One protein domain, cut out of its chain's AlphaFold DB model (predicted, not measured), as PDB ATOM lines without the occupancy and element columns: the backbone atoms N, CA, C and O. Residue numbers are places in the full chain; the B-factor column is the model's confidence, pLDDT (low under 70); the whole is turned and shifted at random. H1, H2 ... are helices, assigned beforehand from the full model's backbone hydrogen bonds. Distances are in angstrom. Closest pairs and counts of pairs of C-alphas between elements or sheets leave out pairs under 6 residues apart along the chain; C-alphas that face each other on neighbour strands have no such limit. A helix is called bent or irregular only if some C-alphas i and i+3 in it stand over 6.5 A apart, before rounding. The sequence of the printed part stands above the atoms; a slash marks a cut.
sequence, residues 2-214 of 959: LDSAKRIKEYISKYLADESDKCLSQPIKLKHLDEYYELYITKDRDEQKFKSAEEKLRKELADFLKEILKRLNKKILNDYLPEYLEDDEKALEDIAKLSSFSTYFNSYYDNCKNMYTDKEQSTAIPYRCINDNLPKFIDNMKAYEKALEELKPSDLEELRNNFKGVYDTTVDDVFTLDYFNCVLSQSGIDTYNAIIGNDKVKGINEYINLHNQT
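Overview. This is residues 2 to 214 of the 959 residues of an uncharacterized protein of Eubacterium sp. CAG:581 (UniProt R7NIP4). This is a long, loose set of helices in two lobes, one holding H1, H4, H5 and the bent helix H6, the other the later part of H7 with H8 to H12. H6b and H7 run one after the other along the length, and the hairpin of H2 and H3 packs on the first part of H7, near where the lobes join. The printed part has 213 residues with twelve named helices, H1 to H12 in order, and no named strand: all helix. It is loose, with a radius of gyration of the C-alphas of 21.0 A and spans of 65 by 44 by 31 A.

Arrangement. Begin with H1, residues 2 to 24. H6, residues 89 to 116, was assigned as one helix by its hydrogen bonds but is bent, C-alphas 100 and 103 being 8.2 A apart; its arms H6a, 89 to 100, and H6b, 103 to 116, are only just about perpendicular at 71 degrees. H1 touches H6a with residues 4 to 11 alone, closest C-alphas Ser 4 and Asp 94, 5.1 A. H5, residues 75 to 84, forms a hairpin with H6a, closest C-alphas Pro 82 and Leu 92, 6.2 A. H4, residues 66 to 71, only just touches H6b with 3 pairs of C-alphas within 8 A, closest Leu 69 and Lys 113, 6.2 A. H6b touches H7, residues 125 to 150, with residues 115 to 116 alone, closest C-alphas Met 115 and Ile 125, 5.4 A. H3, residues 47 to 64, touches H7 at Arg 58 and Pro 126, closest C-alphas, 4.8 A, and forms a hairpin with H2, residues 33 to 41, at a shallow tilt of 31 degrees. H7 touches H10, residues 177 to 183, closest C-alphas Phe 137 and Phe 180, 7.1 A. H11, residues 186 to 196, touches H10 and H12, residues 204 to 212, only at the corner, only just, with 3 pairs each. H8, residues 153 to 162, and H9, residues 171 to 174, touch no helix. Every O i to N i+4 pair is within hydrogen-bond range in H1, H2, H3, H4, H8, H11 and H12; H5 has 3 of 6, H6a 6 of 8, H6b 6 of 10, H7 18 of 22, and H10 0 of 3 but 4 of 4 O i to N i+3 pairs; H9 is too short.

Along the chain. Find C-alpha 2 at (18.482, 43.255, -7.218); H1 runs 32.8 A from there. H7 runs 35.3 A from C-alpha 125 at (17.242, 41.474, 21.752), with a kink of 32 degrees near residue 134. H12 ends at C-alpha 212, (0.954, 13.540, 34.706). H5 is only just irregular, with C-alphas 78 and 81 6.8 A apart; the arms H6a and H6b are irregular too, with C-alphas 97 and 100 7.8 A apart in H6a and C-alphas 104 and 107 7.4 A apart in H6b.

Size, cuts and confidence. The C-alphas farthest apart, Ser 100 and Thr 214, are 66.8 A apart. The printed part has no cut and no long link. Low confidence, under 70, falls on 17 residues, among them 164 to 168 and 197 to 202.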
ATOM      1  N   LEU A   2      19.517  43.571  -8.219       69.62
ATOM      2  CA  LEU A   2      18.482  43.255  -7.218       69.62
ATOM      3  C   LEU A   2      18.783  41.978  -6.419       69.62
ATOM      4  O   LEU A   2      18.685  41.997  -5.195       69.62
ATOM      5  N   ASP A   3      19.179  40.899  -7.094       76.62
ATOM      6  CA  ASP A   3      19.501  39.641  -6.409       76.62
ATOM      7  C   ASP A   3      20.751  39.781  -5.540       76.62
ATOM      8  O   ASP A   3      20.763  39.307  -4.409       76.62
ATOM      9  N   SER A   4      21.745  40.546  -6.006       83.31
ATOM     10  CA  SER A   4      22.902  40.958  -5.201       83.31
ATOM     11  C   SER A   4      22.459  41.725  -3.949       83.31
ATOM     12  O   SER A   4      22.900  41.420  -2.851       83.31
ATOM     13  N   ALA A   5      21.514  42.667  -4.068       82.44
ATOM     14  CA  ALA A   5      20.999  43.417  -2.922       82.44
ATOM     15  C   ALA A   5      20.203  42.543  -1.934       82.44
ATOM     16  O   ALA A   5      20.210  42.830  -0.737       82.44
ATOM     17  N   LYS A   6      19.509  41.498  -2.409       82.25
ATOM     18  CA  LYS A   6      18.850  40.505  -1.542       82.25
ATOM     19  C   LYS A   6      19.891  39.677  -0.786       82.25
ATOM     20  O   LYS A   6      19.836  39.650   0.440       82.25
ATOM     21  N   ARG A   7      20.875  39.111  -1.491       86.62
ATOM     22  CA  ARG A   7      21.959  38.321  -0.888       86.62
ATOM     23  C   ARG A   7      22.789  39.132   0.104       86.62
ATOM     24  O   ARG A   7      23.012  38.671   1.211       86.62
ATOM     25  N   ILE A   8      23.113  40.391  -0.196       89.12
ATOM     26  CA  ILE A   8      23.797  41.281   0.760       89.12
ATOM     27  C   ILE A   8      22.996  41.454   2.054       89.12
ATOM     28  O   ILE A   8      23.581  41.455   3.133       89.12
ATOM     29  N   LYS A   9      21.661  41.574   1.996       89.25
ATOM     30  CA  LYS A   9      20.849  41.633   3.225       89.25
ATOM     31  C   LYS A   9      20.950  40.341   4.032       89.25
ATOM     32  O   LYS A   9      21.017  40.433   5.255       89.25
ATOM     33  N   GLU A  10      20.982  39.188   3.367       88.62
ATOM     34  CA  GLU A  10      21.180  37.877   4.000       88.62
ATOM     35  C   GLU A  10      22.577  37.764   4.623       88.62
ATOM     36  O   GLU A  10      22.689  37.363   5.780       88.62
ATOM     37  N   TYR A  11      23.621  38.211   3.920       91.44
ATOM     38  CA  TYR A  11      24.990  38.293   4.433       91.44
ATOM     39  C   TYR A  11      25.075  39.178   5.680       91.44
ATOM     40  O   TYR A  11      25.615  38.751   6.697       91.44
ATOM     41  N   ILE A  12      24.458  40.366   5.650       91.00
ATOM     42  CA  ILE A  12      24.346  41.251   6.819       91.00
ATOM     43  C   ILE A  12      23.594  40.553   7.954       91.00
ATOM     44  O   ILE A  12      24.047  40.597   9.092       91.00
ATOM     45  N   SER A  13      22.453  39.910   7.679       90.62
ATOM     46  CA  SER A  13      21.703  39.185   8.715       90.62
ATOM     47  C   SER A  13      22.544  38.089   9.358       90.62
ATOM     48  O   SER A  13      22.487  37.935  10.573       90.62
ATOM     49  N   LYS A  14      23.297  37.329   8.558       90.31
ATOM     50  CA  LYS A  14      24.162  36.249   9.033       90.31
ATOM     51  C   LYS A  14      25.298  36.801   9.893       90.31
ATOM     52  O   LYS A  14      25.437  36.372  11.031       90.31
ATOM     53  N   TYR A  15      26.009  37.815   9.399       92.75
ATOM     54  CA  TYR A  15      27.055  38.518  10.144       92.75
ATOM     55  C   TYR A  15      26.550  39.015  11.505       92.75
ATOM     56  O   TYR A  15      27.137  38.716  12.539       92.75
ATOM     57  N   LEU A  16      25.419  39.727  11.529       93.00
ATOM     58  CA  LEU A  16      24.852  40.264  12.767       93.00
ATOM     59  C   LEU A  16      24.379  39.170  13.726       93.00
ATOM     60  O   LEU A  16      24.500  39.342  14.938       93.00
ATOM     61  N   ALA A  17      23.818  38.076  13.204       91.50
ATOM     62  CA  ALA A  17      23.389  36.942  14.014       91.50
ATOM     63  C   ALA A  17      24.585  36.284  14.704       91.50
ATOM     64  O   ALA A  17      24.535  36.072  15.912       91.50
ATOM     65  N   ASP A  18      25.660  36.032  13.957       91.69
ATOM     66  CA  ASP A  18      26.876  35.414  14.478       91.69
ATOM     67  C   ASP A  18      27.577  36.333  15.484       91.69
ATOM     68  O   ASP A  18      27.947  35.883  16.563       91.69
ATOM     69  N   GLU A  19      27.708  37.631  15.193       92.81
ATOM     70  CA  GLU A  19      28.306  38.588  16.135       92.81
ATOM     71  C   GLU A  19      27.461  38.744  17.406       92.81
ATOM     72  O   GLU A  19      28.012  38.821  18.503       92.81
ATOM     73  N   SER A  20      26.127  38.739  17.289       93.88
ATOM     74  CA  SER A  20      25.239  38.781  18.459       93.88
ATOM     75  C   SER A  20      25.340  37.506  19.291       93.88
ATOM     76  O   SER A  20      25.396  37.593  20.514       93.88
ATOM     77  N   ASP A  21      25.386  36.329  18.657       92.56
ATOM     78  CA  ASP A  21      25.522  35.049  19.360       92.56
ATOM     79  C   ASP A  21      26.884  34.936  20.055       92.56
ATOM     80  O   ASP A  21      26.941  34.596  21.236       92.56
ATOM     81  N   LYS A  22      27.972  35.316  19.370       92.00
ATOM     82  CA  LYS A  22      29.325  35.384  19.948       92.00
ATOM     83  C   LYS A  22      29.392  36.343  21.125       92.00
ATOM     84  O   LYS A  22      30.023  36.027  22.121       92.00
ATOM     85  N   CYS A  23      28.771  37.513  21.011       93.19
ATOM     86  CA  CYS A  23      28.751  38.494  22.085       93.19
ATOM     87  C   CYS A  23      27.991  37.917  23.288       93.19
ATOM     88  O   CYS A  23      28.567  37.765  24.359       93.19
ATOM     89  N   LEU A  24      26.742  37.486  23.097       93.88
ATOM     90  CA  LEU A  24      25.863  37.009  24.174       93.88
ATOM     91  C   LEU A  24      26.245  35.651  24.779       93.88
ATOM     92  O   LEU A  24      25.690  35.290  25.811       93.88
ATOM     93  N   SER A  25      27.135  34.888  24.141       89.94
ATOM     94  CA  SER A  25      27.683  33.636  24.689       89.94
ATOM     95  C   SER A  25      28.918  33.848  25.568       89.94
ATOM     96  O   SER A  25      29.378  32.902  26.206       89.94
ATOM     97  N   GLN A  26      29.459  35.069  25.633       88.31
ATOM     98  CA  GLN A  26      30.527  35.390  26.576       88.31
ATOM     99  C   GLN A  26      30.017  35.336  28.025       88.31
ATOM    100  O   GLN A  26      28.820  35.512  28.261       88.31
ATOM    101  N   PRO A  27      30.907  35.144  29.017       82.12
ATOM    102  CA  PRO A  27      30.533  35.204  30.425       82.12
ATOM    103  C   PRO A  27      29.985  36.594  30.787       82.12
ATOM    104  O   PRO A  27      30.737  37.554  30.955       82.12
ATOM    105  N   ILE A  28      28.663  36.704  30.896       85.19
ATOM    106  CA  ILE A  28      27.951  37.920  31.298       85.19
ATOM    107  C   ILE A  28      27.436  37.714  32.718       85.19
ATOM    108  O   ILE A  28      26.928  36.647  33.051       85.19
ATOM    109  N   LYS A  29      27.537  38.748  33.555       88.62
ATOM    110  CA  LYS A  29      26.874  38.785  34.860       88.62
ATOM    111  C   LYS A  29      25.959  39.997  34.927       88.62
ATOM    112  O   LYS A  29      26.430  41.122  35.105       88.62
ATOM    113  N   LEU A  30      24.662  39.759  34.759       93.44
ATOM    114  CA  LEU A  30      23.632  40.788  34.885       93.44
ATOM    115  C   LEU A  30      23.512  41.233  36.346       93.44
ATOM    116  O   LEU A  30      23.216  40.426  37.224       93.44
ATOM    117  N   LYS A  31      23.754  42.519  36.628       94.62
ATOM    118  CA  LYS A  31      23.900  43.012  38.014       94.62
ATOM    119  C   LYS A  31      22.569  43.117  38.744       94.62
ATOM    120  O   LYS A  31      22.531  43.011  39.962       94.62
ATOM    121  N   HIS A  32      21.493  43.354  38.001       96.12
ATOM    122  CA  HIS A  32      20.148  43.542  38.547       96.12
ATOM    123  C   HIS A  32      19.273  42.282  38.414       96.12
ATOM    124  O   HIS A  32      18.050  42.370  38.528       96.12
ATOM    125  N   LEU A  33      19.875  41.118  38.138       95.75
ATOM    126  CA  LEU A  33      19.142  39.863  37.944       95.75
ATOM    127  C   LEU A  33      18.485  39.388  39.246       95.75
ATOM    128  O   LEU A  33      17.302  39.055  39.236       95.75
ATOM    129  N   ASP A  34      19.215  39.455  40.362       96.00
ATOM    130  CA  ASP A  34      18.696  39.117  41.692       96.00
ATOM    131  C   ASP A  34      17.572  40.078  42.120       96.00
ATOM    132  O   ASP A  34      16.505  39.636  42.537       96.00
ATOM    133  N   GLU A  35      17.758  41.397  41.930       94.94
ATOM    134  CA  GLU A  35      16.719  42.415  42.196       94.94
ATOM    135  C   GLU A  35      15.430  42.092  41.423       94.94
ATOM    136  O   GLU A  35      14.331  42.153  41.978       94.94
ATOM    137  N   TYR A  36      15.558  41.726  40.143       92.75
ATOM    138  CA  TYR A  36      14.419  41.345  39.316       92.75
ATOM    139  C   TYR A  36      13.741  40.066  39.811       92.75
ATOM    140  O   TYR A  36      12.512  40.029  39.893       92.75
ATOM    141  N   TYR A  37      14.515  39.027  40.131       91.12
ATOM    142  CA  TYR A  37      13.993  37.744  40.593       91.12
ATOM    143  C   TYR A  37      13.168  37.897  41.875       91.12
ATOM    144  O   TYR A  37      12.011  37.470  41.900       91.12
ATOM    145  N   GLU A  38      13.704  38.592  42.881       92.75
ATOM    146  CA  GLU A  38      13.015  38.850  44.153       92.75
ATOM    147  C   GLU A  38      11.689  39.601  43.944       92.75
ATOM    148  O   GLU A  38      10.640  39.231  44.486       92.75
ATOM    149  N   LEU A  39      11.688  40.622  43.079       83.25
ATOM    150  CA  LEU A  39      10.468  41.348  42.719       83.25
ATOM    151  C   LEU A  39       9.485  40.478  41.921       83.25
ATOM    152  O   LEU A  39       8.274  40.618  42.090       83.25
ATOM    153  N   TYR A  40       9.972  39.582  41.058       79.19
ATOM    154  CA  TYR A  40       9.136  38.717  40.224       79.19
ATOM    155  C   TYR A  40       8.382  37.668  41.048       79.19
ATOM    156  O   TYR A  40       7.210  37.401  40.772       79.19
ATOM    157  N   ILE A  41       9.025  37.076  42.059       79.50
ATOM    158  CA  ILE A  41       8.413  36.034  42.898       79.50
ATOM    159  C   ILE A  41       7.503  36.589  44.006       79.50
ATOM    160  O   ILE A  41       6.681  35.841  44.541       79.50
ATOM    161  N   THR A  42       7.611  37.882  44.323       82.62
ATOM    162  CA  THR A  42       6.793  38.560  45.339       82.62
ATOM    163  C   THR A  42       5.358  38.789  44.839       82.62
ATOM    164  O   THR A  42       5.146  39.396  43.790       82.62
ATOM    165  N   LYS A  43       4.347  38.333  45.599       62.25
ATOM    166  CA  LYS A  43       2.920  38.455  45.219       62.25
ATOM    167  C   LYS A  43       2.419  39.906  45.175       62.25
ATOM    168  O   LYS A  43       1.773  40.278  44.201       62.25
ATOM    169  N   ASP A  44       2.749  40.709  46.186       76.75
ATOM    170  CA  ASP A  44       2.344  42.121  46.313       76.75
ATOM    171  C   ASP A  44       3.514  43.061  45.977       76.75
ATOM    172  O   ASP A  44       3.923  43.912  46.768       76.75
ATOM    173  N   ARG A  45       4.128  42.841  44.813       69.56
ATOM    174  CA  ARG A  45       5.317  43.587  44.387       69.56
ATOM    175  C   ARG A  45       5.001  45.043  44.034       69.56
ATOM    176  O   ARG A  45       3.929  45.376  43.530       69.56
ATOM    177  N   ASP A  46       5.996  45.903  44.205       81.19
ATOM    178  CA  ASP A  46       5.965  47.277  43.707       81.19
ATOM    179  C   ASP A  46       6.160  47.285  42.179       81.19
ATOM    180  O   ASP A  46       7.262  47.074  41.666       81.19
ATOM    181  N   GLU A  47       5.074  47.526  41.441       72.06
ATOM    182  CA  GLU A  47       5.063  47.537  39.971       72.06
ATOM    183  C   GLU A  47       5.962  48.625  39.356       72.06
ATOM    184  O   GLU A  47       6.443  48.461  38.232       72.06
ATOM    185  N   GLN A  48       6.231  49.730  40.061       77.00
ATOM    186  CA  GLN A  48       7.159  50.749  39.561       77.00
ATOM    187  C   GLN A  48       8.605  50.271  39.686       77.00
ATOM    188  O   GLN A  48       9.377  50.397  38.731       77.00
ATOM    189  N   LYS A  49       8.965  49.667  40.825       85.31
ATOM    190  CA  LYS A  49      10.296  49.068  41.015       85.31
ATOM    191  C   LYS A  49      10.533  47.898  40.068       85.31
ATOM    192  O   LYS A  49      11.605  47.822  39.477       85.31
ATOM    193  N   PHE A  50       9.527  47.051  39.849       72.56
ATOM    194  CA  PHE A  50       9.613  45.937  38.901       72.56
ATOM    195  C   PHE A  50       9.908  46.422  37.474       72.56
ATOM    196  O   PHE A  50      10.863  45.967  36.846       72.56
ATOM    197  N   LYS A  51       9.163  47.427  36.990       78.06
ATOM    198  CA  LYS A  51       9.430  48.048  35.682       78.06
ATOM    199  C   LYS A  51      10.808  48.701  35.607       78.06
ATOM    200  O   LYS A  51      11.460  48.629  34.568       78.06
ATOM    201  N   SER A  52      11.263  49.318  36.698       90.62
ATOM    202  CA  SER A  52      12.609  49.889  36.765       90.62
ATOM    203  C   SER A  52      13.697  48.812  36.674       90.62
ATOM    204  O   SER A  52      14.662  49.010  35.939       90.62
ATOM    205  N   ALA A  53      13.538  47.672  37.354       87.44
ATOM    206  CA  ALA A  53      14.462  46.540  37.270       87.44
ATOM    207  C   ALA A  53      14.536  45.964  35.844       87.44
ATOM    208  O   ALA A  53      15.633  45.756  35.322       87.44
ATOM    209  N   GLU A  54      13.393  45.807  35.163       85.44
ATOM    210  CA  GLU A  54      13.371  45.416  33.746       85.44
ATOM    211  C   GLU A  54      14.134  46.399  32.854       85.44
ATOM    212  O   GLU A  54      14.916  45.993  31.993       85.44
ATOM    213  N   GLU A  55      13.911  47.701  33.046       93.62
ATOM    214  CA  GLU A  55      14.584  48.735  32.265       93.62
ATOM    215  C   GLU A  55      16.102  48.718  32.485       93.62
ATOM    216  O   GLU A  55      16.857  48.811  31.516       93.62
ATOM    217  N   LYS A  56      16.558  48.553  33.733       97.69
ATOM    218  CA  LYS A  56      17.986  48.428  34.066       97.69
ATOM    219  C   LYS A  56      18.617  47.218  33.370       97.69
ATOM    220  O   LYS A  56      19.644  47.374  32.715       97.69
ATOM    221  N   LEU A  57      17.984  46.044  33.440       95.75
ATOM    222  CA  LEU A  57      18.474  44.826  32.781       95.75
ATOM    223  C   LEU A  57      18.520  44.964  31.252       95.75
ATOM    224  O   LEU A  57      19.488  44.544  30.616       95.75
ATOM    225  N   ARG A  58      17.510  45.603  30.643       96.50
ATOM    226  CA  ARG A  58      17.541  45.894  29.201       96.50
ATOM    227  C   ARG A  58      18.690  46.831  28.832       96.50
ATOM    228  O   ARG A  58      19.331  46.609  27.807       96.50
ATOM    229  N   LYS A  59      18.966  47.851  29.651       97.50
ATOM    230  CA  LYS A  59      20.098  48.770  29.442       97.50
ATOM    231  C   LYS A  59      21.441  48.056  29.531       97.50
ATOM    232  O   LYS A  59      22.270  48.276  28.659       97.50
ATOM    233  N   GLU A  60      21.631  47.160  30.501       96.56
ATOM    234  CA  GLU A  60      22.862  46.362  30.613       96.56
ATOM    235  C   GLU A  60      23.143  45.554  29.343       96.56
ATOM    236  O   GLU A  60      24.244  45.620  28.798       96.56
ATOM    237  N   LEU A  61      22.133  44.849  28.823       96.12
ATOM    238  CA  LEU A  61      22.269  44.092  27.578       96.12
ATOM    239  C   LEU A  61      22.480  45.000  26.359       96.12
ATOM    240  O   LEU A  61      23.267  44.667  25.474       96.12
ATOM    241  N   ALA A  62      21.798  46.146  26.294       96.06
ATOM    242  CA  ALA A  62      21.968  47.098  25.199       96.06
ATOM    243  C   ALA A  62      23.379  47.712  25.187       96.06
ATOM    244  O   ALA A  62      23.980  47.852  24.121       96.06
ATOM    245  N   ASP A  63      23.928  48.037  26.360       94.88
ATOM    246  CA  ASP A  63      25.302  48.519  26.500       94.88
ATOM    247  C   ASP A  63      26.321  47.433  26.139       94.88
ATOM    248  O   ASP A  63      27.311  47.728  25.469       94.88
ATOM    249  N   PHE A  64      26.054  46.175  26.495       92.81
ATOM    250  CA  PHE A  64      26.901  45.048  26.114       92.81
ATOM    251  C   PHE A  64      26.932  44.825  24.588       92.81
ATOM    252  O   PHE A  64      27.984  44.577  24.004       92.81
ATOM    253  N   LEU A  65      25.800  45.029  23.906       94.69
ATOM    254  CA  LEU A  65      25.669  44.909  22.445       94.69
ATOM    255  C   LEU A  65      26.050  46.187  21.668       94.69
ATOM    256  O   LEU A  65      25.962  46.237  20.434       94.69
ATOM    257  N   LYS A  66      26.469  47.248  22.360       93.88
ATOM    258  CA  LYS A  66      26.645  48.595  21.796       93.88
ATOM    259  C   LYS A  66      27.686  48.672  20.686       93.88
ATOM    260  O   LYS A  66      27.530  49.470  19.759       93.88
ATOM    261  N   GLU A  67      28.732  47.855  20.750       90.69
ATOM    262  CA  GLU A  67      29.753  47.818  19.698       90.69
ATOM    263  C   GLU A  67      29.195  47.262  18.381       90.69
ATOM    264  O   GLU A  67      29.479  47.814  17.317       90.69
ATOM    265  N   ILE A  68      28.304  46.266  18.432       91.56
ATOM    266  CA  ILE A  68      27.609  45.754  17.241       91.56
ATOM    267  C   ILE A  68      26.720  46.852  16.645       91.56
ATOM    268  O   ILE A  68      26.750  47.105  15.438       91.56
ATOM    269  N   LEU A  69      25.984  47.580  17.494       90.81
ATOM    270  CA  LEU A  69      25.156  48.709  17.065       90.81
ATOM    271  C   LEU A  69      25.982  49.801  16.361       90.81
ATOM    272  O   LEU A  69      25.544  50.345  15.346       90.81
ATOM    273  N   LYS A  70      27.187  50.112  16.854       90.12
ATOM    274  CA  LYS A  70      28.088  51.084  16.209       90.12
ATOM    275  C   LYS A  70      28.545  50.625  14.823       90.12
ATOM    276  O   LYS A  70      28.721  51.473  13.947       90.12
ATOM    277  N   ARG A  71      28.701  49.314  14.602       87.81
ATOM    278  CA  ARG A  71      29.094  48.728  13.306       87.81
ATOM    279  C   ARG A  71      27.978  48.762  12.251       87.81
ATOM    280  O   ARG A  71      28.280  48.684  11.062       87.81
ATOM    281  N   LEU A  72      26.713  48.975  12.639       85.62
ATOM    282  CA  LEU A  72      25.564  49.168  11.731       85.62
ATOM    283  C   LEU A  72      25.564  50.546  11.049       85.62
ATOM    284  O   LEU A  72      24.684  51.394  11.240       85.62
ATOM    285  N   ASN A  73      26.578  50.769  10.226       84.44
ATOM    286  CA  ASN A  73      26.761  51.975   9.437       84.44
ATOM    287  C   ASN A  73      27.266  51.612   8.028       84.44
ATOM    288  O   ASN A  73      27.370  50.441   7.676       84.44
ATOM    289  N   LYS A  74      27.581  52.612   7.197       78.94
ATOM    290  CA  LYS A  74      28.005  52.395   5.800       78.94
ATOM    291  C   LYS A  74      29.237  51.486   5.650       78.94
ATOM    292  O   LYS A  74      29.370  50.855   4.608       78.94
ATOM    293  N   LYS A  75      30.090  51.399   6.677       85.38
ATOM    294  CA  LYS A  75      31.272  50.528   6.726       85.38
ATOM    295  C   LYS A  75      30.934  49.043   6.751       85.38
ATOM    296  O   LYS A  75      31.779  48.242   6.388       85.38
ATOM    297  N   ILE A  76      29.708  48.653   7.109       87.56
ATOM    298  CA  ILE A  76      29.336  47.233   7.093       87.56
ATOM    299  C   ILE A  76      29.479  46.620   5.705       87.56
ATOM    300  O   ILE A  76      29.953  45.500   5.587       87.56
ATOM    301  N   LEU A  77      29.135  47.373   4.657       86.62
ATOM    302  CA  LEU A  77      29.209  46.881   3.289       86.62
ATOM    303  C   LEU A  77      30.647  46.837   2.766       86.62
ATOM    304  O   LEU A  77      30.992  45.908   2.053       86.62
ATOM    305  N   ASN A  78      31.458  47.841   3.101       84.44
ATOM    306  CA  ASN A  78      32.763  48.043   2.468       84.44
ATOM    307  C   ASN A  78      33.940  47.513   3.299       84.44
ATOM    308  O   ASN A  78      34.988  47.244   2.724       84.44
ATOM    309  N   ASP A  79      33.760  47.360   4.613       88.00
ATOM    310  CA  ASP A  79      34.828  47.005   5.549       88.00
ATOM    311  C   ASP A  79      34.485  45.670   6.245       88.00
ATOM    312  O   ASP A  79      35.176  44.676   6.055       88.00
ATOM    313  N   TYR A  80      33.370  45.607   6.992       90.00
ATOM    314  CA  TYR A  80      33.091  44.468   7.887       90.00
ATOM    315  C   TYR A  80      32.624  43.187   7.177       90.00
ATOM    316  O   TYR A  80      33.003  42.093   7.583       90.00
ATOM    317  N   LEU A  81      31.770  43.290   6.152       90.44
ATOM    318  CA  LEU A  81      31.316  42.110   5.407       90.44
ATOM    319  C   LEU A  81      32.426  41.467   4.571       90.44
ATOM    320  O   LEU A  81      32.496  40.243   4.610       90.44
ATOM    321  N   PRO A  82      33.267  42.225   3.834       91.00
ATOM    322  CA  PRO A  82      34.393  41.633   3.120       91.00
ATOM    323  C   PRO A  82      35.349  40.862   4.032       91.00
ATOM    324  O   PRO A  82      35.760  39.774   3.664       91.00
ATOM    325  N   GLU A  83      35.637  41.383   5.230       91.50
ATOM    326  CA  GLU A  83      36.460  40.688   6.234       91.50
ATOM    327  C   GLU A  83      35.787  39.396   6.729       91.50
ATOM    328  O   GLU A  83      36.418  38.353   6.826       91.50
ATOM    329  N   TYR A  84      34.479  39.429   7.000       91.06
ATOM    330  CA  TYR A  84      33.732  38.252   7.459       91.06
ATOM    331  C   TYR A  84      33.518  37.177   6.372       91.06
ATOM    332  O   TYR A  84      33.247  36.021   6.695       91.06
ATOM    333  N   LEU A  85      33.591  37.557   5.093       91.38
ATOM    334  CA  LEU A  85      33.309  36.706   3.929       91.38
ATOM    335  C   LEU A  85      34.528  36.575   3.012       91.38
ATOM    336  O   LEU A  85      34.362  36.443   1.801       91.38
ATOM    337  N   GLU A  86      35.734  36.631   3.577       89.19
ATOM    338  CA  GLU A  86      36.985  36.630   2.809       89.19
ATOM    339  C   GLU A  86      37.106  35.428   1.853       89.19
ATOM    340  O   GLU A  86      37.614  35.578   0.745       89.19
ATOM    341  N   ASP A  87      36.525  34.285   2.230       88.94
ATOM    342  CA  ASP A  87      36.530  33.045   1.446       88.94
ATOM    343  C   ASP A  87      35.329  32.885   0.483       88.94
ATOM    344  O   ASP A  87      35.217  31.874  -0.213       88.94
ATOM    345  N   ASP A  88      34.390  33.840   0.430       88.12
ATOM    346  CA  ASP A  88      33.201  33.780  -0.440       88.12
ATOM    347  C   ASP A  88      33.340  34.755  -1.621       88.12
ATOM    348  O   ASP A  88      32.835  35.884  -1.609       88.12
ATOM    349  N   GLU A  89      34.006  34.294  -2.687       89.56
ATOM    350  CA  GLU A  89      34.229  35.073  -3.916       89.56
ATOM    351  C   GLU A  89      32.929  35.668  -4.482       89.56
ATOM    352  O   GLU A  89      32.910  36.798  -4.985       89.56
ATOM    353  N   LYS A  90      31.814  34.931  -4.381       87.56
ATOM    354  CA  LYS A  90      30.530  35.387  -4.912       87.56
ATOM    355  C   LYS A  90      29.964  36.538  -4.089       87.56
ATOM    356  O   LYS A  90      29.439  37.500  -4.665       87.56
ATOM    357  N   ALA A  91      30.061  36.449  -2.766       87.31
ATOM    358  CA  ALA A  91      29.640  37.518  -1.878       87.31
ATOM    359  C   ALA A  91      30.459  38.794  -2.110       87.31
ATOM    360  O   ALA A  91      29.874  39.878  -2.209       87.31
ATOM    361  N   LEU A  92      31.778  38.670  -2.280       90.50
ATOM    362  CA  LEU A  92      32.669  39.794  -2.580       90.50
ATOM    363  C   LEU A  92      32.311  40.471  -3.915       90.50
ATOM    364  O   LEU A  92      32.228  41.700  -3.987       90.50
ATOM    365  N   GLU A  93      32.001  39.689  -4.955       89.88
ATOM    366  CA  GLU A  93      31.535  40.210  -6.248       89.88
ATOM    367  C   GLU A  93      30.216  40.998  -6.110       89.88
ATOM    368  O   GLU A  93      30.041  42.073  -6.697       89.88
ATOM    369  N   ASP A  94      29.263  40.478  -5.331       88.56
ATOM    370  CA  ASP A  94      27.982  41.145  -5.091       88.56
ATOM    371  C   ASP A  94      28.142  42.450  -4.301       88.56
ATOM    372  O   ASP A  94      27.492  43.446  -4.642       88.56
ATOM    373  N   ILE A  95      29.021  42.469  -3.295       88.81
ATOM    374  CA  ILE A  95      29.362  43.662  -2.509       88.81
ATOM    375  C   ILE A  95      29.976  44.739  -3.410       88.81
ATOM    376  O   ILE A  95      29.510  45.883  -3.404       88.81
ATOM    377  N   ALA A  96      30.961  44.376  -4.239       86.81
ATOM    378  CA  ALA A  96      31.641  45.310  -5.135       86.81
ATOM    379  C   ALA A  96      30.653  46.042  -6.062       86.81
ATOM    380  O   ALA A  96      30.719  47.268  -6.193       86.81
ATOM    381  N   LYS A  97      29.667  45.315  -6.614       85.81
ATOM    382  CA  LYS A  97      28.609  45.857  -7.491       85.81
ATOM    383  C   LYS A  97      27.736  46.930  -6.834       85.81
ATOM    384  O   LYS A  97      27.122  47.722  -7.548       85.81
ATOM    385  N   LEU A  98      27.624  46.944  -5.505       83.94
ATOM    386  CA  LEU A  98      26.702  47.814  -4.762       83.94
ATOM    387  C   LEU A  98      27.397  48.743  -3.755       83.94
ATOM    388  O   LEU A  98      26.715  49.488  -3.049       83.94
ATOM    389  N   SER A  99      28.728  48.762  -3.734       79.62
ATOM    390  CA  SER A  99      29.557  49.610  -2.862       79.62
ATOM    391  C   SER A  99      29.182  51.105  -2.935       79.62
ATOM    392  O   SER A  99      29.014  51.775  -1.909       79.62
ATOM    393  N   SER A 100      28.933  51.622  -4.144       75.31
ATOM    394  CA  SER A 100      28.486  53.004  -4.399       75.31
ATOM    395  C   SER A 100      27.026  53.274  -3.999       75.31
ATOM    396  O   SER A 100      26.630  54.428  -3.817       75.31
ATOM    397  N   PHE A 101      26.236  52.222  -3.772       76.75
ATOM    398  CA  PHE A 101      24.834  52.268  -3.350       76.75
ATOM    399  C   PHE A 101      24.644  51.933  -1.860       76.75
ATOM    400  O   PHE A 101      23.539  51.597  -1.446       76.75
ATOM    401  N   SER A 102      25.670  52.082  -1.011       77.69
ATOM    402  CA  SER A 102      25.589  51.789   0.439       77.69
ATOM    403  C   SER A 102      24.385  52.422   1.164       77.69
ATOM    404  O   SER A 102      23.830  51.839   2.093       77.69
ATOM    405  N   THR A 103      23.929  53.595   0.715       77.12
ATOM    406  CA  THR A 103      22.755  54.303   1.264       77.12
ATOM    407  C   THR A 103      21.419  53.609   0.985       77.12
ATOM    408  O   THR A 103      20.474  53.800   1.751       77.12
ATOM    409  N   TYR A 104      21.340  52.759  -0.045       77.69
ATOM    410  CA  TYR A 104      20.172  51.921  -0.339       77.69
ATOM    411  C   TYR A 104      19.788  51.048   0.865       77.69
ATOM    412  O   TYR A 104      18.607  50.799   1.119       77.69
ATOM    413  N   PHE A 105      20.786  50.636   1.649       83.62
ATOM    414  CA  PHE A 105      20.613  49.786   2.818       83.62
ATOM    415  C   PHE A 105      20.314  50.564   4.107       83.62
ATOM    416  O   PHE A 105      20.078  49.928   5.124       83.62
ATOM    417  N   ASN A 106      20.235  51.902   4.102       82.88
ATOM    418  CA  ASN A 106      19.992  52.685   5.327       82.88
ATOM    419  C   ASN A 106      18.709  52.269   6.059       82.88
ATOM    420  O   ASN A 106      18.749  52.017   7.256       82.88
ATOM    421  N   SER A 107      17.596  52.120   5.334       78.88
ATOM    422  CA  SER A 107      16.330  51.647   5.921       78.88
ATOM    423  C   SER A 107      16.458  50.246   6.526       78.88
ATOM    424  O   SER A 107      15.851  49.937   7.547       78.88
ATOM    425  N   TYR A 108      17.276  49.395   5.905       85.38
ATOM    426  CA  TYR A 108      17.571  48.067   6.412       85.38
ATOM    427  C   TYR A 108      18.445  48.134   7.669       85.38
ATOM    428  O   TYR A 108      18.115  47.488   8.656       85.38
ATOM    429  N   TYR A 109      19.477  48.984   7.685       88.69
ATOM    430  CA  TYR A 109      20.287  49.243   8.874       88.69
ATOM    431  C   TYR A 109      19.436  49.780  10.020       88.69
ATOM    432  O   TYR A 109      19.577  49.297  11.132       88.69
ATOM    433  N   ASP A 110      18.527  50.722   9.769       86.12
ATOM    434  CA  ASP A 110      17.640  51.265  10.801       86.12
ATOM    435  C   ASP A 110      16.706  50.188  11.372       86.12
ATOM    436  O   ASP A 110      16.534  50.105  12.587       86.12
ATOM    437  N   ASN A 111      16.199  49.283  10.528       86.56
ATOM    438  CA  ASN A 111      15.463  48.110  10.998       86.56
ATOM    439  C   ASN A 111      16.339  47.181  11.855       86.56
ATOM    440  O   ASN A 111      15.881  46.713  12.894       86.56
ATOM    441  N   CYS A 112      17.592  46.936  11.461       90.12
ATOM    442  CA  CYS A 112      18.536  46.140  12.248       90.12
ATOM    443  C   CYS A 112      18.915  46.823  13.571       90.12
ATOM    444  O   CYS A 112      19.052  46.145  14.581       90.12
ATOM    445  N   LYS A 113      19.036  48.158  13.615       92.94
ATOM    446  CA  LYS A 113      19.343  48.910  14.847       92.94
ATOM    447  C   LYS A 113      18.272  48.714  15.919       92.94
ATOM    448  O   LYS A 113      18.609  48.665  17.100       92.94
ATOM    449  N   ASN A 114      17.011  48.528  15.522       89.75
ATOM    450  CA  ASN A 114      15.917  48.223  16.450       89.75
ATOM    451  C   ASN A 114      16.121  46.898  17.210       89.75
ATOM    452  O   ASN A 114      15.469  46.688  18.227       89.75
ATOM    453  N   MET A 115      17.024  46.016  16.761       93.31
ATOM    454  CA  MET A 115      17.390  44.803  17.500       93.31
ATOM    455  C   MET A 115      18.187  45.109  18.775       93.31
ATOM    456  O   MET A 115      18.189  44.294  19.686       93.31
ATOM    457  N   TYR A 116      18.844  46.266  18.867       95.81
ATOM    458  CA  TYR A 116      19.828  46.560  19.920       95.81
ATOM    459  C   TYR A 116      19.396  47.691  20.868       95.81
ATOM    460  O   TYR A 116      20.208  48.193  21.638       95.81
ATOM    461  N   THR A 117      18.137  48.136  20.804       93.25
ATOM    462  CA  THR A 117      17.621  49.182  21.701       93.25
ATOM    463  C   THR A 117      17.259  48.627  23.081       93.25
ATOM    464  O   THR A 117      16.788  47.501  23.209       93.25
ATOM    465  N   ASP A 118      17.437  49.457  24.107       94.38
ATOM    466  CA  ASP A 118      16.989  49.253  25.490       94.38
ATOM    467  C   ASP A 118      15.480  49.506  25.700       94.38
ATOM    468  O   ASP A 118      14.919  49.190  26.756       94.38
ATOM    469  N   LYS A 119      14.808  50.078  24.694       89.56
ATOM    470  CA  LYS A 119      13.374  50.370  24.727       89.56
ATOM    471  C   LYS A 119      12.554  49.089  24.829       89.56
ATOM    472  O   LYS A 119      12.921  48.037  24.310       89.56
ATOM    473  N   GLU A 120      11.381  49.212  25.438       80.81
ATOM    474  CA  GLU A 120      10.401  48.135  25.561       80.81
ATOM    475  C   GLU A 120       9.739  47.834  24.197       80.81
ATOM    476  O   GLU A 120       8.630  48.273  23.896       80.81
ATOM    477  N   GLN A 121      10.470  47.146  23.317       76.94
ATOM    478  CA  GLN A 121      10.056  46.838  21.950       76.94
ATOM    479  C   GLN A 121      10.275  45.356  21.648       76.94
ATOM    480  O   GLN A 121      11.392  44.859  21.736       76.94
ATOM    481  N   SER A 122       9.236  44.661  21.179       73.50
ATOM    482  CA  SER A 122       9.277  43.211  20.909       73.50
ATOM    483  C   SER A 122      10.279  42.776  19.831       73.50
ATOM    484  O   SER A 122      10.516  41.583  19.646       73.50
ATOM    485  N   THR A 123      10.818  43.725  19.064       78.50
ATOM    486  CA  THR A 123      11.850  43.502  18.046       78.50
ATOM    487  C   THR A 123      13.273  43.578  18.599       78.50
ATOM    488  O   THR A 123      14.201  43.300  17.848       78.50
ATOM    489  N   ALA A 124      13.459  43.966  19.863       90.50
ATOM    490  CA  ALA A 124      14.767  44.144  20.478       90.50
ATOM    491  C   ALA A 124      15.250  42.865  21.185       90.50
ATOM    492  O   ALA A 124      14.483  42.193  21.877       90.50
ATOM    493  N   ILE A 125      16.540  42.554  21.047       95.06
ATOM    494  CA  ILE A 125      17.242  41.474  21.752       95.06
ATOM    495  C   ILE A 125      17.145  41.671  23.275       95.06
ATOM    496  O   ILE A 125      16.703  40.731  23.939       95.06
ATOM    497  N   PRO A 126      17.439  42.862  23.853       96.31
ATOM    498  CA  PRO A 126      17.261  43.081  25.288       96.31
ATOM    499  C   PRO A 126      15.841  42.779  25.781       96.31
ATOM    500  O   PRO A 126      15.670  42.137  26.814       96.31
ATOM    501  N   TYR A 127      14.813  43.168  25.019       89.50
ATOM    502  CA  TYR A 127      13.423  42.842  25.348       89.50
ATOM    503  C   TYR A 127      13.157  41.331  25.282       89.50
ATOM    504  O   TYR A 127      12.571  40.775  26.207       89.50
ATOM    505  N   ARG A 128      13.611  40.636  24.230       89.94
ATOM    506  CA  ARG A 128      13.470  39.172  24.108       89.94
ATOM    507  C   ARG A 128      14.117  38.442  25.287       89.94
ATOM    508  O   ARG A 128      13.528  37.500  25.811       89.94
ATOM    509  N   CYS A 129      15.300  38.868  25.720       93.50
ATOM    510  CA  CYS A 129      15.952  38.277  26.886       93.50
ATOM    511  C   CYS A 129      15.139  38.537  28.163       93.50
ATOM    512  O   CYS A 129      14.752  37.587  28.836       93.50
ATOM    513  N   ILE A 130      14.840  39.802  28.469       92.25
ATOM    514  CA  ILE A 130      14.336  40.203  29.791       92.25
ATOM    515  C   ILE A 130      12.818  40.096  29.918       92.25
ATOM    516  O   ILE A 130      12.324  39.563  30.899       92.25
ATOM    517  N   ASN A 131      12.055  40.583  28.946       84.69
ATOM    518  CA  ASN A 131      10.595  40.625  29.045       84.69
ATOM    519  C   ASN A 131       9.932  39.315  28.603       84.69
ATOM    520  O   ASN A 131       8.857  38.981  29.096       84.69
ATOM    521  N   ASP A 132      10.556  38.566  27.686       78.19
ATOM    522  CA  ASP A 132       9.990  37.307  27.199       78.19
ATOM    523  C   ASP A 132      10.613  36.063  27.863       78.19
ATOM    524  O   ASP A 132       9.887  35.194  28.355       78.19
ATOM    525  N   ASN A 133      11.944  35.919  27.808       84.12
ATOM    526  CA  ASN A 133      12.623  34.674  28.178       84.12
ATOM    527  C   ASN A 133      12.903  34.557  29.684       84.12
ATOM    528  O   ASN A 133      12.705  33.470  30.219       84.12
ATOM    529  N   LEU A 134      13.290  35.632  30.377       90.69
ATOM    530  CA  LEU A 134      13.578  35.597  31.818       90.69
ATOM    531  C   LEU A 134      12.366  35.161  32.672       90.69
ATOM    532  O   LEU A 134      12.524  34.224  33.452       90.69
ATOM    533  N   PRO A 135      11.136  35.689  32.484       76.94
ATOM    534  CA  PRO A 135       9.949  35.180  33.176       76.94
ATOM    535  C   PRO A 135       9.710  33.686  32.949       76.94
ATOM    536  O   PRO A 135       9.390  32.950  33.878       76.94
ATOM    537  N   LYS A 136       9.889  33.208  31.708       79.25
ATOM    538  CA  LYS A 136       9.746  31.780  31.386       79.25
ATOM    539  C   LYS A 136      10.802  30.944  32.089       79.25
ATOM    540  O   LYS A 136      10.474  29.867  32.566       79.25
ATOM    541  N   PHE A 137      12.038  31.429  32.113       87.31
ATOM    542  CA  PHE A 137      13.145  30.767  32.778       87.31
ATOM    543  C   PHE A 137      12.870  30.644  34.282       87.31
ATOM    544  O   PHE A 137      12.897  29.535  34.802       87.31
ATOM    545  N   ILE A 138      12.468  31.733  34.945       82.69
ATOM    546  CA  ILE A 138      12.112  31.731  36.373       82.69
ATOM    547  C   ILE A 138      10.925  30.801  36.660       82.69
ATOM    548  O   ILE A 138      10.950  30.019  37.611       82.69
ATOM    549  N   ASP A 139       9.884  30.834  35.827       69.94
ATOM    550  CA  ASP A 139       8.749  29.916  35.967       69.94
ATOM    551  C   ASP A 139       9.172  28.446  35.796       69.94
ATOM    552  O   ASP A 139       8.607  27.562  36.442       69.94
ATOM    553  N   ASN A 140      10.154  28.177  34.930       82.50
ATOM    554  CA  ASN A 140      10.695  26.837  34.734       82.50
ATOM    555  C   ASN A 140      11.514  26.360  35.927       82.50
ATOM    556  O   ASN A 140      11.455  25.172  36.204       82.50
ATOM    557  N   MET A 141      12.220  27.246  36.638       89.12
ATOM    558  CA  MET A 141      12.918  26.885  37.879       89.12
ATOM    559  C   MET A 141      11.923  26.294  38.886       89.12
ATOM    560  O   MET A 141      12.095  25.172  39.348       89.12
ATOM    561  N   LYS A 142      10.790  26.975  39.102       79.81
ATOM    562  CA  LYS A 142       9.711  26.488  39.983       79.81
ATOM    563  C   LYS A 142       9.066  25.195  39.484       79.81
ATOM    564  O   LYS A 142       8.679  24.329  40.266       79.81
ATOM    565  N   ALA A 143       8.891  25.063  38.169       76.50
ATOM    566  CA  ALA A 143       8.370  23.832  37.578       76.50
ATOM    567  C   ALA A 143       9.357  22.663  37.734       76.50
ATOM    568  O   ALA A 143       8.919  21.536  37.954       76.50
ATOM    569  N   TYR A 144      10.659  22.941  37.644       89.12
ATOM    570  CA  TYR A 144      11.734  21.975  37.838       89.12
ATOM    571  C   TYR A 144      11.821  21.513  39.291       89.12
ATOM    572  O   TYR A 144      11.871  20.313  39.526       89.12
ATOM    573  N   GLU A 145      11.727  22.424  40.263       88.62
ATOM    574  CA  GLU A 145      11.640  22.082  41.692       88.62
ATOM    575  C   GLU A 145      10.505  21.084  41.951       88.62
ATOM    576  O   GLU A 145      10.722  20.014  42.514       88.62
ATOM    577  N   LYS A 146       9.307  21.364  41.423       80.31
ATOM    578  CA  LYS A 146       8.179  20.432  41.533       80.31
ATOM    579  C   LYS A 146       8.429  19.108  40.796       80.31
ATOM    580  O   LYS A 146       7.930  18.065  41.208       80.31
ATOM    581  N   ALA A 147       9.173  19.133  39.693       83.94
ATOM    582  CA  ALA A 147       9.561  17.922  38.979       83.94
ATOM    583  C   ALA A 147      10.533  17.065  39.809       83.94
ATOM    584  O   ALA A 147      10.385  15.848  39.818       83.94
ATOM    585  N   LEU A 148      11.471  17.676  40.540       90.69
ATOM    586  CA  LEU A 148      12.376  16.969  41.451       90.69
ATOM    587  C   LEU A 148      11.625  16.288  42.605       90.69
ATOM    588  O   LEU A 148      12.020  15.205  43.027       90.69
ATOM    589  N   GLU A 149      10.548  16.906  43.097       89.94
ATOM    590  CA  GLU A 149       9.712  16.351  44.171       89.94
ATOM    591  C   GLU A 149       8.857  15.158  43.716       89.94
ATOM    592  O   GLU A 149       8.632  14.225  44.485       89.94
ATOM    593  N   GLU A 150       8.349  15.194  42.480       87.38
ATOM    594  CA  GLU A 150       7.272  14.303  42.029       87.38
ATOM    595  C   GLU A 150       7.718  13.235  41.012       87.38
ATOM    596  O   GLU A 150       7.061  12.197  40.887       87.38
ATOM    597  N   LEU A 151       8.805  13.459  40.259       86.25
ATOM    598  CA  LEU A 151       9.317  12.484  39.287       86.25
ATOM    599  C   LEU A 151      10.095  11.353  39.968       86.25
ATOM    600  O   LEU A 151      10.656  11.494  41.053       86.25
ATOM    601  N   LYS A 152      10.170  10.200  39.295       88.75
ATOM    602  CA  LYS A 152      10.938   9.058  39.798       88.75
ATOM    603  C   LYS A 152      12.443   9.360  39.756       88.75
ATOM    604  O   LYS A 152      12.912   9.882  38.743       88.75
ATOM    605  N   PRO A 153      13.224   8.916  40.759       88.25
ATOM    606  CA  PRO A 153      14.680   9.074  40.750       88.25
ATOM    607  C   PRO A 153      15.356   8.512  39.490       88.25
ATOM    608  O   PRO A 153      16.242   9.157  38.942       88.25
ATOM    609  N   SER A 154      14.882   7.370  38.976       86.94
ATOM    610  CA  SER A 154      15.397   6.753  37.742       86.94
ATOM    611  C   SER A 154      15.233   7.643  36.508       86.94
ATOM    612  O   SER A 154      16.127   7.706  35.669       86.94
ATOM    613  N   ASP A 155      14.106   8.351  36.405       85.56
ATOM    614  CA  ASP A 155      13.793   9.213  35.262       85.56
ATOM    615  C   ASP A 155      14.678  10.473  35.297       85.56
ATOM    616  O   ASP A 155      15.149  10.951  34.263       85.56
ATOM    617  N   LEU A 156      14.956  10.981  36.504       84.81
ATOM    618  CA  LEU A 156      15.875  12.098  36.735       84.81
ATOM    619  C   LEU A 156      17.333  11.707  36.455       84.81
ATOM    620  O   LEU A 156      18.071  12.489  35.859       84.81
ATOM    621  N   GLU A 157      17.758  10.502  36.839       87.06
ATOM    622  CA  GLU A 157      19.088   9.980  36.507       87.06
ATOM    623  C   GLU A 157      19.269   9.791  34.997       87.06
ATOM    624  O   GLU A 157      20.299  10.186  34.447       87.06
ATOM    625  N   GLU A 158      18.263   9.252  34.299       84.75
ATOM    626  CA  GLU A 158      18.294   9.116  32.841       84.75
ATOM    627  C   GLU A 158      18.388  10.491  32.158       84.75
ATOM    628  O   GLU A 158      19.216  10.692  31.268       84.75
ATOM    629  N   LEU A 159      17.587  11.466  32.607       83.56
ATOM    630  CA  LEU A 159      17.660  12.847  32.126       83.56
ATOM    631  C   LEU A 159      19.067  13.435  32.322       83.56
ATOM    632  O   LEU A 159      19.637  13.974  31.374       83.56
ATOM    633  N   ARG A 160      19.655  13.292  33.516       87.19
ATOM    634  CA  ARG A 160      21.011  13.780  33.828       87.19
ATOM    635  C   ARG A 160      22.086  13.113  32.969       87.19
ATOM    636  O   ARG A 160      23.010  13.782  32.514       87.19
ATOM    637  N   ASN A 161      21.961  11.814  32.706       82.44
ATOM    638  CA  ASN A 161      22.909  11.078  31.868       82.44
ATOM    639  C   ASN A 161      22.818  11.466  30.387       82.44
ATOM    640  O   ASN A 161      23.847  11.545  29.718       82.44
ATOM    641  N   ASN A 162      21.611  11.749  29.891       76.06
ATOM    642  CA  ASN A 162      21.383  12.163  28.505       76.06
ATOM    643  C   ASN A 162      21.911  13.573  28.205       76.06
ATOM    644  O   ASN A 162      22.180  13.896  27.047       76.06
ATOM    645  N   PHE A 163      22.071  14.408  29.233       72.00
ATOM    646  CA  PHE A 163      22.507  15.794  29.107       72.00
ATOM    647  C   PHE A 163      23.687  16.080  30.046       72.00
ATOM    648  O   PHE A 163      23.559  16.814  31.023       72.00
ATOM    649  N   LYS A 164      24.861  15.514  29.727       67.88
ATOM    650  CA  LYS A 164      26.143  15.929  30.323       67.88
ATOM    651  C   LYS A 164      26.706  17.123  29.548       67.88
ATOM    652  O   LYS A 164      27.009  17.000  28.361       67.88
ATOM    653  N   GLY A 165      26.782  18.284  30.200       59.16
ATOM    654  CA  GLY A 165      27.258  19.530  29.600       59.16
ATOM    655  C   GLY A 165      28.779  19.595  29.412       59.16
ATOM    656  O   GLY A 165      29.530  18.727  29.852       59.16
ATOM    657  N   VAL A 166      29.241  20.667  28.765       50.94
ATOM    658  CA  VAL A 166      30.662  21.056  28.746       50.94
ATOM    659  C   VAL A 166      31.000  21.669  30.114       50.94
ATOM    660  O   VAL A 166      30.178  22.399  30.658       50.94
ATOM    661  N   TYR A 167      32.189  21.395  30.663       54.06
ATOM    662  CA  TYR A 167      32.639  21.895  31.978       54.06
ATOM    663  C   TYR A 167      31.793  21.420  33.180       54.06
ATOM    664  O   TYR A 167      31.488  22.216  34.063       54.06
ATOM    665  N   ASP A 168      31.393  20.145  33.210       63.12
ATOM    666  CA  ASP A 168      30.661  19.513  34.329       63.12
ATOM    667  C   ASP A 168      29.312  20.161  34.705       63.12
ATOM    668  O   ASP A 168      28.755  19.861  35.756       63.12
ATOM    669  N   THR A 169      28.736  21.004  33.836       73.38
ATOM    670  CA  THR A 169      27.389  21.556  34.054       73.38
ATOM    671  C   THR A 169      26.350  20.432  34.046       73.38
ATOM    672  O   THR A 169      26.196  19.720  33.046       73.38
ATOM    673  N   THR A 170      25.619  20.298  35.150       83.50
ATOM    674  CA  THR A 170      24.538  19.324  35.317       83.50
ATOM    675  C   THR A 170      23.191  19.894  34.874       83.50
ATOM    676  O   THR A 170      23.017  21.103  34.724       83.50
ATOM    677  N   VAL A 171      22.196  19.022  34.686       85.12
ATOM    678  CA  VAL A 171      20.810  19.453  34.427       85.12
ATOM    679  C   VAL A 171      20.264  20.303  35.575       85.12
ATOM    680  O   VAL A 171      19.479  21.213  35.331       85.12
ATOM    681  N   ASP A 172      20.693  20.049  36.812       88.56
ATOM    682  CA  ASP A 172      20.244  20.814  37.974       88.56
ATOM    683  C   ASP A 172      20.782  22.255  37.935       88.56
ATOM    684  O   ASP A 172      20.026  23.200  38.169       88.56
ATOM    685  N   ASP A 173      22.041  22.441  37.522       87.75
ATOM    686  CA  ASP A 173      22.657  23.770  37.374       87.75
ATOM    687  C   ASP A 173      21.917  24.638  36.346       87.75
ATOM    688  O   ASP A 173      21.807  25.855  36.511       87.75
ATOM    689  N   VAL A 174      21.354  24.013  35.307       89.81
ATOM    690  CA  VAL A 174      20.625  24.684  34.217       89.81
ATOM    691  C   VAL A 174      19.366  25.411  34.705       89.81
ATOM    692  O   VAL A 174      18.928  26.380  34.077       89.81
ATOM    693  N   PHE A 175      18.784  24.969  35.822       92.19
ATOM    694  CA  PHE A 175      17.582  25.556  36.420       92.19
ATOM    695  C   PHE A 175      17.895  26.418  37.653       92.19
ATOM    696  O   PHE A 175      17.052  26.582  38.532       92.19
ATOM    697  N   THR A 176      19.086  27.018  37.690       94.44
ATOM    698  CA  THR A 176      19.467  28.047  38.668       94.44
ATOM    699  C   THR A 176      19.392  29.446  38.053       94.44
ATOM    700  O   THR A 176      19.562  29.610  36.844       94.44
ATOM    701  N   LEU A 177      19.146  30.477  38.872       94.00
ATOM    702  CA  LEU A 177      19.002  31.855  38.384       94.00
ATOM    703  C   LEU A 177      20.247  32.333  37.621       94.00
ATOM    704  O   LEU A 177      20.119  32.922  36.548       94.00
ATOM    705  N   ASP A 178      21.441  32.026  38.134       92.06
ATOM    706  CA  ASP A 178      22.717  32.413  37.520       92.06
ATOM    707  C   ASP A 178      22.889  31.840  36.107       92.06
ATOM    708  O   ASP A 178      23.455  32.507  35.230       92.06
ATOM    709  N   TYR A 179      22.334  30.653  35.844       92.94
ATOM    710  CA  TYR A 179      22.389  30.021  34.527       92.94
ATOM    711  C   TYR A 179      21.587  30.778  33.461       92.94
ATOM    712  O   TYR A 179      21.803  30.582  32.263       92.94
ATOM    713  N   PHE A 180      20.715  31.716  33.850       95.19
ATOM    714  CA  PHE A 180      20.033  32.576  32.885       95.19
ATOM    715  C   PHE A 180      21.019  33.324  31.967       95.19
ATOM    716  O   PHE A 180      20.749  33.518  30.778       95.19
ATOM    717  N   ASN A 181      22.201  33.684  32.478       93.62
ATOM    718  CA  ASN A 181      23.240  34.344  31.686       93.62
ATOM    719  C   ASN A 181      23.756  33.461  30.529       93.62
ATOM    720  O   ASN A 181      24.184  33.983  29.502       93.62
ATOM    721  N   CYS A 182      23.653  32.132  30.644       91.94
ATOM    722  CA  CYS A 182      24.061  31.173  29.615       91.94
ATOM    723  C   CYS A 182      23.009  30.971  28.511       91.94
ATOM    724  O   CYS A 182      23.303  30.341  27.498       91.94
ATOM    725  N   VAL A 183      21.789  31.501  28.671       92.69
ATOM    726  CA  VAL A 183      20.681  31.358  27.702       92.69
ATOM    727  C   VAL A 183      20.287  32.686  27.047       92.69
ATOM    728  O   VAL A 183      19.168  32.851  26.555       92.69
ATOM    729  N   LEU A 184      21.215  33.647  27.019       95.75
ATOM    730  CA  LEU A 184      21.054  34.911  26.298       95.75
ATOM    731  C   LEU A 184      21.289  34.741  24.784       95.75
ATOM    732  O   LEU A 184      20.612  35.384  23.974       95.75
ATOM    733  N   SER A 185      22.225  33.869  24.396       94.19
ATOM    734  CA  SER A 185      22.550  33.552  23.000       94.19
ATOM    735  C   SER A 185      21.576  32.526  22.398       94.19
ATOM    736  O   SER A 185      20.913  31.770  23.111       94.19
ATOM    737  N   GLN A 186      21.481  32.462  21.065       92.19
ATOM    738  CA  GLN A 186      20.677  31.437  20.392       92.19
ATOM    739  C   GLN A 186      21.247  30.039  20.651       92.19
ATOM    740  O   GLN A 186      20.476  29.107  20.875       92.19
ATOM    741  N   SER A 187      22.573  29.901  20.631       88.62
ATOM    742  CA  SER A 187      23.267  28.651  20.952       88.62
ATOM    743  C   SER A 187      22.918  28.137  22.355       88.62
ATOM    744  O   SER A 187      22.569  26.966  22.511       88.62
ATOM    745  N   GLY A 188      22.905  29.018  23.359       89.19
ATOM    746  CA  GLY A 188      22.480  28.691  24.720       89.19
ATOM    747  C   GLY A 188      20.999  28.313  24.807       89.19
ATOM    748  O   GLY A 188      20.642  27.303  25.415       89.19
ATOM    749  N   ILE A 189      20.128  29.067  24.126       89.06
ATOM    750  CA  ILE A 189      18.684  28.788  24.050       89.06
ATOM    751  C   ILE A 189      18.396  27.424  23.416       89.06
ATOM    752  O   ILE A 189      17.493  26.721  23.871       89.06
ATOM    753  N   ASP A 190      19.108  27.052  22.351       85.69
ATOM    754  CA  ASP A 190      18.908  25.768  21.677       85.69
ATOM    755  C   ASP A 190      19.321  24.597  22.576       85.69
ATOM    756  O   ASP A 190      18.568  23.625  22.664       85.69
ATOM    757  N   THR A 191      20.435  24.727  23.303       85.88
ATOM    758  CA  THR A 191      20.876  23.752  24.313       85.88
ATOM    759  C   THR A 191      19.856  23.621  25.448       85.88
ATOM    760  O   THR A 191      19.390  22.519  25.733       85.88
ATOM    761  N   TYR A 192      19.413  24.739  26.030       87.62
ATOM    762  CA  TYR A 192      18.389  24.755  27.083       87.62
ATOM    763  C   TYR A 192      17.069  24.124  26.620       87.62
ATOM    764  O   TYR A 192      16.474  23.283  27.294       87.62
ATOM    765  N   ASN A 193      16.606  24.489  25.424       83.81
ATOM    766  CA  ASN A 193      15.379  23.938  24.864       83.81
ATOM    767  C   ASN A 193      15.503  22.452  24.508       83.81
ATOM    768  O   ASN A 193      14.480  21.772  24.505       83.81
ATOM    769  N   ALA A 194      16.703  21.950  24.202       81.31
ATOM    770  CA  ALA A 194      16.927  20.524  23.984       81.31
ATOM    771  C   ALA A 194      16.732  19.716  25.276       81.31
ATOM    772  O   ALA A 194      16.087  18.673  25.216       81.31
ATOM    773  N   ILE A 195      17.186  20.236  26.426       84.56
ATOM    774  CA  ILE A 195      16.954  19.637  27.756       84.56
ATOM    775  C   ILE A 195      15.456  19.617  28.086       84.56
ATOM    776  O   ILE A 195      14.937  18.639  28.624       84.56
ATOM    777  N   ILE A 196      14.733  20.684  27.723       80.06
ATOM    778  CA  ILE A 196      13.274  20.728  27.882       80.06
ATOM    779  C   ILE A 196      12.577  19.676  27.004       80.06
ATOM    780  O   ILE A 196      11.605  19.067  27.451       80.06
ATOM    781  N   GLY A 197      13.062  19.484  25.773       65.00
ATOM    782  CA  GLY A 197      12.618  18.452  24.833       65.00
ATOM    783  C   GLY A 197      12.768  18.862  23.361       65.00
ATOM    784  O   GLY A 197      12.443  19.987  22.960       65.00
ATOM    785  N   ASN A 198      13.228  17.917  22.535       52.28
ATOM    786  CA  ASN A 198      13.257  17.979  21.069       52.28
ATOM    787  C   ASN A 198      12.951  16.579  20.499       52.28
ATOM    788  O   ASN A 198      13.228  15.579  21.146       52.28
ATOM    789  N   ASP A 199      12.478  16.507  19.249       47.06
ATOM    790  CA  ASP A 199      11.967  15.294  18.571       47.06
ATOM    791  C   ASP A 199      12.954  14.096  18.422       47.06
ATOM    792  O   ASP A 199      12.655  13.160  17.683       47.06
ATOM    793  N   LYS A 200      14.138  14.105  19.059       53.88
ATOM    794  CA  LYS A 200      15.175  13.058  18.935       53.88
ATOM    795  C   LYS A 200      15.626  12.403  20.253       53.88
ATOM    796  O   LYS A 200      16.071  11.264  20.204       53.88
ATOM    797  N   VAL A 201      15.524  13.075  21.406       65.50
ATOM    798  CA  VAL A 201      15.898  12.543  22.740       65.50
ATOM    799  C   VAL A 201      14.856  13.038  23.749       65.50
ATOM    800  O   VAL A 201      14.513  14.218  23.702       65.50
ATOM    801  N   LYS A 202      14.334  12.167  24.638       67.00
ATOM    802  CA  LYS A 202      13.338  12.579  25.657       67.00
ATOM    803  C   LYS A 202      13.962  13.649  26.566       67.00
ATOM    804  O   LYS A 202      14.935  13.360  27.264       67.00
ATOM    805  N   GLY A 203      13.400  14.853  26.557       79.44
ATOM    806  CA  GLY A 203      13.687  15.904  27.524       79.44
ATOM    807  C   GLY A 203      12.749  15.829  28.729       79.44
ATOM    808  O   GLY A 203      11.934  14.912  28.871       79.44
ATOM    809  N   ILE A 204      12.863  16.802  29.629       82.69
ATOM    810  CA  ILE A 204      12.117  16.800  30.895       82.69
ATOM    811  C   ILE A 204      10.593  16.832  30.711       82.69
ATOM    812  O   ILE A 204       9.863  16.221  31.491       82.69
ATOM    813  N   ASN A 205      10.087  17.496  29.667       79.38
ATOM    814  CA  ASN A 205       8.646  17.584  29.437       79.38
ATOM    815  C   ASN A 205       8.035  16.243  29.041       79.38
ATOM    816  O   ASN A 205       6.875  15.989  29.372       79.38
ATOM    817  N   GLU A 206       8.780  15.386  28.344       80.44
ATOM    818  CA  GLU A 206       8.328  14.030  28.066       80.44
ATOM    819  C   GLU A 206       8.157  13.230  29.368       80.44
ATOM    820  O   GLU A 206       7.113  12.596  29.536       80.44
ATOM    821  N   TYR A 207       9.104  13.325  30.311       82.06
ATOM    822  CA  TYR A 207       8.998  12.677  31.630       82.06
ATOM    823  C   TYR A 207       7.838  13.246  32.466       82.06
ATOM    824  O   TYR A 207       7.040  12.489  33.020       82.06
ATOM    825  N   ILE A 208       7.657  14.571  32.482       76.44
ATOM    826  CA  ILE A 208       6.517  15.226  33.146       76.44
ATOM    827  C   ILE A 208       5.185  14.762  32.553       76.44
ATOM    828  O   ILE A 208       4.232  14.484  33.285       76.44
ATOM    829  N   ASN A 209       5.091  14.661  31.226       74.38
ATOM    830  CA  ASN A 209       3.871  14.216  30.565       74.38
ATOM    831  C   ASN A 209       3.546  12.750  30.895       74.38
ATOM    832  O   ASN A 209       2.380  12.426  31.113       74.38
ATOM    833  N   LEU A 210       4.558  11.881  30.964       78.88
ATOM    834  CA  LEU A 210       4.426  10.492  31.423       78.88
ATOM    835  C   LEU A 210       3.905  10.420  32.867       78.88
ATOM    836  O   LEU A 210       2.924   9.721  33.131       78.88
ATOM    837  N   HIS A 211       4.485  11.195  33.787       77.94
ATOM    838  CA  HIS A 211       4.025  11.271  35.179       77.94
ATOM    839  C   HIS A 211       2.572  11.753  35.282       77.94
ATOM    840  O   HIS A 211       1.707  11.077  35.846       77.94
ATOM    841  N   ASN A 212       2.263  12.884  34.646       69.12
ATOM    842  CA  ASN A 212       0.954  13.540  34.706       69.12
ATOM    843  C   ASN A 212      -0.207  12.714  34.153       69.12
ATOM    844  O   ASN A 212      -1.357  12.952  34.535       69.12
ATOM    845  N   GLN A 213       0.065  11.773  33.247       65.19
ATOM    846  CA  GLN A 213      -0.950  10.850  32.738       65.19
ATOM    847  C   GLN A 213      -1.490   9.913  33.821       65.19
ATOM    848  O   GLN A 213      -2.601   9.407  33.671       65.19
ATOM    849  N   THR A 214      -0.725   9.704  34.897       70.25
ATOM    850  CA  THR A 214      -1.063   8.781  35.990       70.25
ATOM    851  C   THR A 214      -1.205   9.464  37.354       70.25
ATOM    852  O   THR A 214      -1.830   8.894  38.249       70.25
TER     853      THR A 214